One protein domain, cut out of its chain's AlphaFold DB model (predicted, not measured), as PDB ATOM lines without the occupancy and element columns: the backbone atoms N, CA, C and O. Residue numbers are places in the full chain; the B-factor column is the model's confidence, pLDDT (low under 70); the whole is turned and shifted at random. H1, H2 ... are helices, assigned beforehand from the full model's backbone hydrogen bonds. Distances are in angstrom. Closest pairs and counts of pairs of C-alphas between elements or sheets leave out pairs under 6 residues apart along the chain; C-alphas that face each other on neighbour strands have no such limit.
ATOM      1  N   THR A   3     178.966 216.672 157.304       59.97
ATOM      2  CA  THR A   3     180.392 217.021 157.366       59.97
ATOM      3  C   THR A   3     181.248 215.923 158.012       59.97
ATOM      4  O   THR A   3     182.391 215.728 157.612       59.97
ATOM      5  N   SER A   4     180.691 215.162 158.963       66.44
ATOM      6  CA  SER A   4     181.430 214.159 159.751       66.44
ATOM      7  C   SER A   4     181.836 212.925 158.927       66.44
ATOM      8  O   SER A   4     182.997 212.521 158.951       66.44
ATOM      9  N   THR A   5     180.929 212.389 158.103       69.38
ATOM     10  CA  THR A   5     181.202 211.213 157.255       69.38
ATOM     11  C   THR A   5     182.247 211.501 156.177       69.38
ATOM     12  O   THR A   5     183.116 210.676 155.908       69.38
ATOM     13  N   ARG A   6     182.207 212.702 155.580       67.62
ATOM     14  CA  ARG A   6     183.145 213.102 154.518       67.62
ATOM     15  C   ARG A   6     184.563 213.327 155.052       67.62
ATOM     16  O   ARG A   6     185.523 213.010 154.357       67.62
ATOM     17  N   ALA A   7     184.685 213.848 156.274       70.81
ATOM     18  CA  ALA A   7     185.968 214.021 156.950       70.81
ATOM     19  C   ALA A   7     186.595 212.674 157.343       70.81
ATOM     20  O   ALA A   7     187.777 212.470 157.088       70.81
ATOM     21  N   ARG A   8     185.796 211.732 157.876       73.62
ATOM     22  CA  ARG A   8     186.269 210.377 158.211       73.62
ATOM     23  C   ARG A   8     186.784 209.632 156.977       73.62
ATOM     24  O   ARG A   8     187.881 209.092 157.026       73.62
ATOM     25  N   LYS A   9     186.038 209.671 155.864       78.50
ATOM     26  CA  LYS A   9     186.470 209.053 154.600       78.50
ATOM     27  C   LYS A   9     187.809 209.621 154.118       78.50
ATOM     28  O   LYS A   9     188.727 208.871 153.838       78.50
ATOM     29  N   ARG A  10     187.957 210.951 154.121       79.44
ATOM     30  CA  ARG A  10     189.214 211.607 153.721       79.44
ATOM     31  C   ARG A  10     190.409 211.198 154.597       79.44
ATOM     32  O   ARG A  10     191.520 211.108 154.084       79.44
ATOM     33  N   GLY A  11     190.188 210.968 155.895       83.38
ATOM     34  CA  GLY A  11     191.216 210.453 156.803       83.38
ATOM     35  C   GLY A  11     191.676 209.051 156.405       83.38
ATOM     36  O   GLY A  11     192.863 208.854 156.174       83.38
ATOM     37  N   ALA A  12     190.729 208.129 156.214       84.12
ATOM     38  CA  ALA A  12     191.014 206.752 155.804       84.12
ATOM     39  C   ALA A  12     191.737 206.676 154.446       84.12
ATOM     40  O   ALA A  12     192.720 205.952 154.313       84.12
ATOM     41  N   ASP A  13     191.317 207.481 153.464       89.94
ATOM     42  CA  ASP A  13     191.981 207.562 152.157       89.94
ATOM     43  C   ASP A  13     193.451 208.017 152.298       89.94
ATOM     44  O   ASP A  13     194.353 207.515 151.616       89.94
ATOM     45  N   THR A  14     193.707 208.963 153.212       92.19
ATOM     46  CA  THR A  14     195.056 209.481 153.493       92.19
ATOM     47  C   THR A  14     195.924 208.427 154.176       92.19
ATOM     48  O   THR A  14     197.072 208.236 153.781       92.19
ATOM     49  N   GLU A  15     195.382 207.722 155.169       92.75
ATOM     50  CA  GLU A  15     196.079 206.647 155.881       92.75
ATOM     51  C   GLU A  15     196.436 205.490 154.945       92.75
ATOM     52  O   GLU A  15     197.593 205.073 154.913       92.75
ATOM     53  N   ALA A  16     195.492 205.051 154.108       92.31
ATOM     54  CA  ALA A  16     195.727 204.022 153.100       92.31
ATOM     55  C   ALA A  16     196.860 204.411 152.138       92.31
ATOM     56  O   ALA A  16     197.771 203.628 151.875       92.31
ATOM     57  N   THR A  17     196.840 205.655 151.649       91.62
ATOM     58  CA  THR A  17     197.874 206.169 150.740       91.62
ATOM     59  C   THR A  17     199.239 206.270 151.428       91.62
ATOM     60  O   THR A  17     200.267 205.964 150.822       91.62
ATOM     61  N   ASN A  18     199.274 206.687 152.696       93.88
ATOM     62  CA  ASN A  18     200.512 206.746 153.471       93.88
ATOM     63  C   ASN A  18     201.090 205.349 153.703       93.88
ATOM     64  O   ASN A  18     202.284 205.160 153.494       93.88
ATOM     65  N   TRP A  19     200.251 204.368 154.040       95.00
ATOM     66  CA  TRP A  19     200.677 202.986 154.254       95.00
ATOM     67  C   TRP A  19     201.321 202.376 153.002       95.00
ATOM     68  O   TRP A  19     202.371 201.737 153.103       95.00
ATOM     69  N   LEU A  20     200.740 202.622 151.819       93.19
ATOM     70  CA  LEU A  20     201.329 202.208 150.538       93.19
ATOM     71  C   LEU A  20     202.688 202.882 150.315       93.19
ATOM     72  O   LEU A  20     203.671 202.212 149.992       93.19
ATOM     73  N   ARG A  21     202.766 204.200 150.546       93.00
ATOM     74  CA  ARG A  21     203.994 204.987 150.369       93.00
ATOM     75  C   ARG A  21     205.122 204.518 151.284       93.00
ATOM     76  O   ARG A  21     206.241 204.340 150.817       93.00
ATOM     77  N   GLU A  22     204.839 204.314 152.567       95.88
ATOM     78  CA  GLU A  22     205.815 203.861 153.569       95.88
ATOM     79  C   GLU A  22     206.422 202.500 153.217       95.88
ATOM     80  O   GLU A  22     207.571 202.226 153.556       95.88
ATOM     81  N   ARG A  23     205.669 201.664 152.496       94.25
ATOM     82  CA  ARG A  23     206.099 200.338 152.038       94.25
ATOM     83  C   ARG A  23     206.668 200.332 150.621       94.25
ATOM     84  O   ARG A  23     207.004 199.266 150.113       94.25
ATOM     85  N   GLY A  24     206.771 201.493 149.970       92.38
ATOM     86  CA  GLY A  24     207.229 201.595 148.581       92.38
ATOM     87  C   GLY A  24     206.323 200.848 147.596       92.38
ATOM     88  O   GLY A  24     206.795 200.336 146.582       92.38
ATOM     89  N   ILE A  25     205.031 200.732 147.912       90.31
ATOM     90  CA  ILE A  25     204.061 200.010 147.091       90.31
ATOM     91  C   ILE A  25     203.472 200.972 146.062       90.31
ATOM     92  O   ILE A  25     202.745 201.898 146.412       90.31
ATOM     93  N   THR A  26     203.754 200.709 144.789       86.06
ATOM     94  CA  THR A  26     203.057 201.284 143.632       86.06
ATOM     95  C   THR A  26     202.252 200.203 142.907       86.06
ATOM     96  O   THR A  26     202.617 199.019 142.929       86.06
ATOM     97  N   PHE A  27     201.140 200.580 142.288       81.69
ATOM     98  CA  PHE A  27     200.481 199.755 141.274       81.69
ATOM     99  C   PHE A  27     201.053 200.217 139.913       81.69
ATOM    100  O   PHE A  27     201.522 201.342 139.824       81.69
ATOM    101  N   ALA A  28     201.226 199.342 138.920       68.00
ATOM    102  CA  ALA A  28     202.006 199.688 137.717       68.00
ATOM    103  C   ALA A  28     201.347 200.803 136.866       68.00
ATOM    104  O   ALA A  28     200.126 200.859 136.830       68.00
ATOM    105  N   ASP A  29     202.160 201.599 136.148       57.12
ATOM    106  CA  ASP A  29     201.840 202.850 135.404       57.12
ATOM    107  C   ASP A  29     200.825 202.747 134.224       57.12
ATOM    108  O   ASP A  29     200.774 203.629 133.359       57.12
ATOM    109  N   ASP A  30     200.040 201.676 134.098       55.75
ATOM    110  CA  ASP A  30     199.008 201.580 133.057       55.75
ATOM    111  C   ASP A  30     197.614 201.963 133.587       55.75
ATOM    112  O   ASP A  30     197.408 202.213 134.771       55.75
ATOM    113  N   ALA A  31     196.618 202.065 132.702       51.69
ATOM    114  CA  ALA A  31     195.266 202.527 133.046       51.69
ATOM    115  C   ALA A  31     194.546 201.688 134.136       51.69
ATOM    116  O   ALA A  31     193.439 202.050 134.541       51.69
ATOM    117  N   PHE A  32     195.142 200.586 134.606       59.31
ATOM    118  CA  PHE A  32     194.684 199.827 135.769       59.31
ATOM    119  C   PHE A  32     195.132 200.424 137.119       59.31
ATOM    120  O   PHE A  32     194.564 200.044 138.146       59.31
ATOM    121  N   GLU A  33     196.076 201.372 137.156       63.78
ATOM    122  CA  GLU A  33     196.631 201.943 138.396       63.78
ATOM    123  C   GLU A  33     195.578 202.669 139.244       63.78
ATOM    124  O   GLU A  33     195.409 202.378 140.433       63.78
ATOM    125  N   ASP A  34     194.810 203.561 138.612       66.81
ATOM    126  CA  ASP A  34     193.763 204.342 139.278       66.81
ATOM    127  C   ASP A  34     192.657 203.434 139.846       66.81
ATOM    128  O   ASP A  34     192.084 203.717 140.906       66.81
ATOM    129  N   ASP A  35     192.360 202.317 139.170       84.62
ATOM    130  CA  ASP A  35     191.403 201.324 139.665       84.62
ATOM    131  C   ASP A  35     191.970 200.551 140.861       84.62
ATOM    132  O   ASP A  35     191.283 200.400 141.874       84.62
ATOM    133  N   ALA A  36     193.228 200.112 140.786       88.56
ATOM    134  CA  ALA A  36     193.879 199.363 141.854       88.56
ATOM    135  C   ALA A  36     194.020 200.197 143.132       88.56
ATOM    136  O   ALA A  36     193.621 199.746 144.210       88.56
ATOM    137  N   GLN A  37     194.498 201.440 143.027       89.12
ATOM    138  CA  GLN A  37     194.629 202.324 144.183       89.12
ATOM    139  C   GLN A  37     193.266 202.630 144.813       89.12
ATOM    140  O   GLN A  37     193.118 202.549 146.036       89.12
ATOM    141  N   ARG A  38     192.242 202.920 143.999       89.75
ATOM    142  CA  ARG A  38     190.873 203.125 144.495       89.75
ATOM    143  C   ARG A  38     190.357 201.893 145.238       89.75
ATOM    144  O   ARG A  38     189.834 202.023 146.344       89.75
ATOM    145  N   ARG A  39     190.518 200.703 144.656       92.88
ATOM    146  CA  ARG A  39     190.070 199.442 145.264       92.88
ATOM    147  C   ARG A  39     190.816 199.132 146.555       92.88
ATOM    148  O   ARG A  39     190.196 198.643 147.495       92.88
ATOM    149  N   PHE A  40     192.106 199.457 146.636       94.81
ATOM    150  CA  PHE A  40     192.861 199.328 147.879       94.81
ATOM    151  C   PHE A  40     192.325 200.265 148.968       94.81
ATOM    152  O   PHE A  40     192.123 199.831 150.097       94.81
ATOM    153  N   VAL A  41     192.033 201.528 148.641       93.56
ATOM    154  CA  VAL A  41     191.450 202.494 149.591       93.56
ATOM    155  C   VAL A  41     190.070 202.042 150.091       93.56
ATOM    156  O   VAL A  41     189.751 202.170 151.275       93.56
ATOM    157  N   GLU A  42     189.247 201.462 149.219       93.44
ATOM    158  CA  GLU A  42     187.964 200.874 149.620       93.44
ATOM    159  C   GLU A  42     188.158 199.658 150.538       93.44
ATOM    160  O   GLU A  42     187.511 199.566 151.587       93.44
ATOM    161  N   ALA A  43     189.088 198.764 150.189       95.69
ATOM    162  CA  ALA A  43     189.440 197.605 151.003       95.69
ATOM    163  C   ALA A  43     190.024 198.012 152.363       95.69
ATOM    164  O   ALA A  43     189.704 197.381 153.365       95.69
ATOM    165  N   TRP A  44     190.812 199.091 152.431       96.50
ATOM    166  CA  TRP A  44     191.408 199.604 153.666       96.50
ATOM    167  C   TRP A  44     190.362 199.791 154.758       96.50
ATOM    168  O   TRP A  44     190.518 199.278 155.865       96.50
ATOM    169  N   THR A  45     189.269 200.485 154.428       94.38
ATOM    170  CA  THR A  45     188.203 200.775 155.393       94.38
ATOM    171  C   THR A  45     187.508 199.485 155.823       94.38
ATOM    172  O   THR A  45     187.348 199.241 157.014       94.38
ATOM    173  N   GLN A  46     187.172 198.614 154.866       96.06
ATOM    174  CA  GLN A  46     186.511 197.336 155.150       96.06
ATOM    175  C   GLN A  46     187.365 196.427 156.039       96.06
ATOM    176  O   GLN A  46     186.858 195.822 156.978       96.06
ATOM    177  N   ILE A  47     188.666 196.341 155.769       97.25
ATOM    178  CA  ILE A  47     189.593 195.506 156.532       97.25
ATOM    179  C   ILE A  47     189.742 196.048 157.960       97.25
ATOM    180  O   ILE A  47     189.725 195.259 158.902       97.25
ATOM    181  N   HIS A  48     189.834 197.368 158.150       95.75
ATOM    182  CA  HIS A  48     189.869 197.960 159.494       95.75
ATOM    183  C   HIS A  48     188.555 197.752 160.259       95.75
ATOM    184  O   HIS A  48     188.593 197.525 161.465       95.75
ATOM    185  N   ASP A  49     187.410 197.759 159.572       95.44
ATOM    186  CA  ASP A  49     186.111 197.462 160.187       95.44
ATOM    187  C   ASP A  49     185.984 195.979 160.594       95.44
ATOM    188  O   ASP A  49     185.386 195.671 161.627       95.44
ATOM    189  N   ILE A  50     186.556 195.052 159.814       96.88
ATOM    190  CA  ILE A  50     186.591 193.609 160.131       96.88
ATOM    191  C   ILE A  50     187.571 193.313 161.278       96.88
ATOM    192  O   ILE A  50     187.308 192.433 162.099       96.88
ATOM    193  N   TYR A  51     188.683 194.051 161.342       96.44
ATOM    194  CA  TYR A  51     189.786 193.856 162.287       96.44
ATOM    195  C   TYR A  51     190.059 195.128 163.114       96.44
ATOM    196  O   TYR A  51     191.126 195.740 162.967       96.44
ATOM    197  N   PRO A  52     189.114 195.553 163.977       94.44
ATOM    198  CA  PRO A  52     189.189 196.842 164.662       94.44
ATOM    199  C   PRO A  52     190.128 196.840 165.876       94.44
ATOM    200  O   PRO A  52     190.502 197.910 166.354       94.44
ATOM    201  N   GLY A  53     190.477 195.665 166.415       92.56
ATOM    202  CA  GLY A  53     191.262 195.545 167.641       92.56
ATOM    203  C   GLY A  53     192.762 195.769 167.442       92.56
ATOM    204  O   GLY A  53     193.317 195.549 166.360       92.56
ATOM    205  N   GLU A  54     193.445 196.143 168.525       90.44
ATOM    206  CA  GLU A  54     194.915 196.143 168.573       90.44
ATOM    207  C   GLU A  54     195.462 194.718 168.402       90.44
ATOM    208  O   GLU A  54     196.358 194.501 167.590       90.44
ATOM    209  N   ASP A  55     194.834 193.729 169.047       92.69
ATOM    210  CA  ASP A  55     195.178 192.304 168.908       92.69
ATOM    211  C   ASP A  55     194.935 191.748 167.492       92.69
ATOM    212  O   ASP A  55     195.420 190.667 167.147       92.69
ATOM    213  N   ASP A  56     194.182 192.473 166.658       94.31
ATOM    214  CA  ASP A  56     193.956 192.110 165.263       94.31
ATOM    215  C   ASP A  56     195.005 192.696 164.311       94.31
ATOM    216  O   ASP A  56     194.957 192.384 163.122       94.31
ATOM    217  N   GLU A  57     195.961 193.504 164.790       94.81
ATOM    218  CA  GLU A  57     196.982 194.139 163.941       94.81
ATOM    219  C   GLU A  57     197.681 193.147 163.000       94.81
ATOM    220  O   GLU A  57     197.674 193.409 161.794       94.81
ATOM    221  N   PRO A  58     198.127 191.956 163.449       95.50
ATOM    222  CA  PRO A  58     198.749 191.000 162.536       95.50
ATOM    223  C   PRO A  58     197.796 190.495 161.443       95.50
ATOM    224  O   PRO A  58     198.206 190.286 160.303       95.50
ATOM    225  N   ARG A  59     196.508 190.304 161.765       96.19
ATOM    226  CA  ARG A  59     195.491 189.843 160.798       96.19
ATOM    227  C   ARG A  59     195.150 190.938 159.800       96.19
ATOM    228  O   ARG A  59     195.015 190.664 158.612       96.19
ATOM    229  N   ARG A  60     195.035 192.169 160.291       97.31
ATOM    230  CA  ARG A  60     194.786 193.361 159.492       97.31
ATOM    231  C   ARG A  60     195.923 193.596 158.507       97.31
ATOM    232  O   ARG A  60     195.660 193.741 157.319       97.31
ATOM    233  N   THR A  61     197.168 193.553 158.976       96.38
ATOM    234  CA  THR A  61     198.355 193.692 158.127       96.38
ATOM    235  C   THR A  61     198.412 192.584 157.074       96.38
ATOM    236  O   THR A  61     198.514 192.901 155.891       96.38
ATOM    237  N   ALA A  62     198.202 191.317 157.450       97.06
ATOM    238  CA  ALA A  62     198.161 190.211 156.487       97.06
ATOM    239  C   ALA A  62     197.050 190.367 155.427       97.06
ATOM    240  O   ALA A  62     197.253 190.051 154.255       97.06
ATOM    241  N   ALA A  63     195.872 190.869 155.813       97.81
ATOM    242  CA  ALA A  63     194.777 191.125 154.879       97.81
ATOM    243  C   ALA A  63     195.088 192.281 153.910       97.81
ATOM    244  O   ALA A  63     194.770 192.185 152.724       97.81
ATOM    245  N   LEU A  64     195.723 193.355 154.393       97.56
ATOM    246  CA  LEU A  64     196.171 194.475 153.557       97.56
ATOM    247  C   LEU A  64     197.249 194.034 152.560       97.56
ATOM    248  O   LEU A  64     197.180 194.395 151.388       97.56
ATOM    249  N   GLU A  65     198.209 193.221 152.999       96.75
ATOM    250  CA  GLU A  65     199.253 192.657 152.137       96.75
ATOM    251  C   GLU A  65     198.658 191.748 151.055       96.75
ATOM    252  O   GLU A  65     198.935 191.945 149.873       96.75
ATOM    253  N   ALA A  66     197.750 190.840 151.422       97.19
ATOM    254  CA  ALA A  66     197.053 189.989 150.458       97.19
ATOM    255  C   ALA A  66     196.228 190.801 149.443       97.19
ATOM    256  O   ALA A  66     196.177 190.451 148.264       97.19
ATOM    257  N   ALA A  67     195.607 191.907 149.874       96.81
ATOM    258  CA  ALA A  67     194.901 192.811 148.970       96.81
ATOM    259  C   ALA A  67     195.857 193.461 147.957       96.81
ATOM    260  O   ALA A  67     195.520 193.550 146.777       96.81
ATOM    261  N   VAL A  68     197.056 193.873 148.384       95.56
ATOM    262  CA  VAL A  68     198.088 194.400 147.476       95.56
ATOM    263  C   VAL A  68     198.554 193.338 146.487       95.56
ATOM    264  O   VAL A  68     198.608 193.623 145.293       95.56
ATOM    265  N   GLU A  69     198.875 192.129 146.951       95.00
ATOM    266  CA  GLU A  69     199.310 191.038 146.069       95.00
ATOM    267  C   GLU A  69     198.243 190.713 145.019       95.00
ATOM    268  O   GLU A  69     198.556 190.593 143.833       95.00
ATOM    269  N   TYR A  70     196.972 190.658 145.428       94.75
ATOM    270  CA  TYR A  70     195.854 190.429 144.516       94.75
ATOM    271  C   TYR A  70     195.722 191.541 143.469       94.75
ATOM    272  O   TYR A  70     195.598 191.268 142.275       94.75
ATOM    273  N   LEU A  71     195.793 192.805 143.897       93.06
ATOM    274  CA  LEU A  71     195.710 193.962 142.998       93.06
ATOM    275  C   LEU A  71     196.928 194.088 142.071       93.06
ATOM    276  O   LEU A  71     196.823 194.705 141.016       93.06
ATOM    277  N   ARG A  72     198.062 193.482 142.430       91.25
ATOM    278  CA  ARG A  72     199.256 193.359 141.581       91.25
ATOM    279  C   ARG A  72     199.270 192.093 140.723       91.25
ATOM    280  O   ARG A  72     200.272 191.843 140.056       91.25
ATOM    281  N   HIS A  73     198.204 191.290 140.748       90.94
ATOM    282  CA  HIS A  73     198.129 189.996 140.063       90.94
ATOM    283  C   HIS A  73     199.242 189.011 140.476       90.94
ATOM    284  O   HIS A  73     199.660 188.168 139.689       90.94
ATOM    285  N   GLN A  74     199.728 189.131 141.714       93.38
ATOM    286  CA  GLN A  74     200.738 188.256 142.330       93.38
ATOM    287  C   GLN A  74     200.117 187.176 143.223       93.38
ATOM    288  O   GLN A  74     200.828 186.302 143.715       93.38
ATOM    289  N   LEU A  75     198.814 187.285 143.477       94.81
ATOM    290  CA  LEU A  75     198.035 186.333 144.248       94.81
ATOM    291  C   LEU A  75     196.659 186.203 143.611       94.81
ATOM    292  O   LEU A  75     195.939 187.193 143.476       94.81
ATOM    293  N   ASP A  76     196.272 184.985 143.258       95.25
ATOM    294  CA  ASP A  76     194.915 184.682 142.809       95.25
ATOM    295  C   ASP A  76     194.115 183.900 143.879       95.25
ATOM    296  O   ASP A  76     194.666 183.480 144.904       95.25
TER     297      ASP A  76
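This is residues 3 to 76 of the 137 residues of an uncharacterized protein of Mycobacteroides abscessus (UniProt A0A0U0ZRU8). A helical hairpin, H2 and H3 side by side, is crossed steeply by a third helix, H1, which packs on H2 and whose residues 3 to 8 stick out. The printed part has 74 residues with three named helices, H1, H2 and H3 in chain order, and no named strand: all helix. It is compact, with a radius of gyration of the C-alphas of 12.6 A and spans of 34 by 30 by 21 A.

H1, residues 3 to 22, is 28.9 A long and begins at C-alpha 3 (180.392, 217.021, 157.366). H2, residues 33 to 50, is 25.4 A long. H3, residues 57 to 71, is 21.0 A long and ends at C-alpha 71 (195.710, 193.962, 142.998).

H1, with residues 12 to 17 alone, touches residues 40 to 45 of H2; the closest C-alphas, of Asp 13 and Val 41, are 5.7 A apart. They run opposite ways at a steep tilt of 69 degrees, only just short of about perpendicular. H2 and H3 touch as a hairpin, opposite ways at a shallow tilt of 24 degrees; their closest C-alphas, of Ala 36 and Leu 71, are 5.8 A apart. H1 and H3 are near each other. Every O i to N i+4 pair is within hydrogen-bond range in H1 and H3, and 13 of 14 in H2.

The C-alphas farthest apart, of Thr 3 and Asp 76, are 38.3 A apart. The printed part has no cut, and both links are short. The model's pLDDT is under 70 at residues 3 to 6 and 28 to 34.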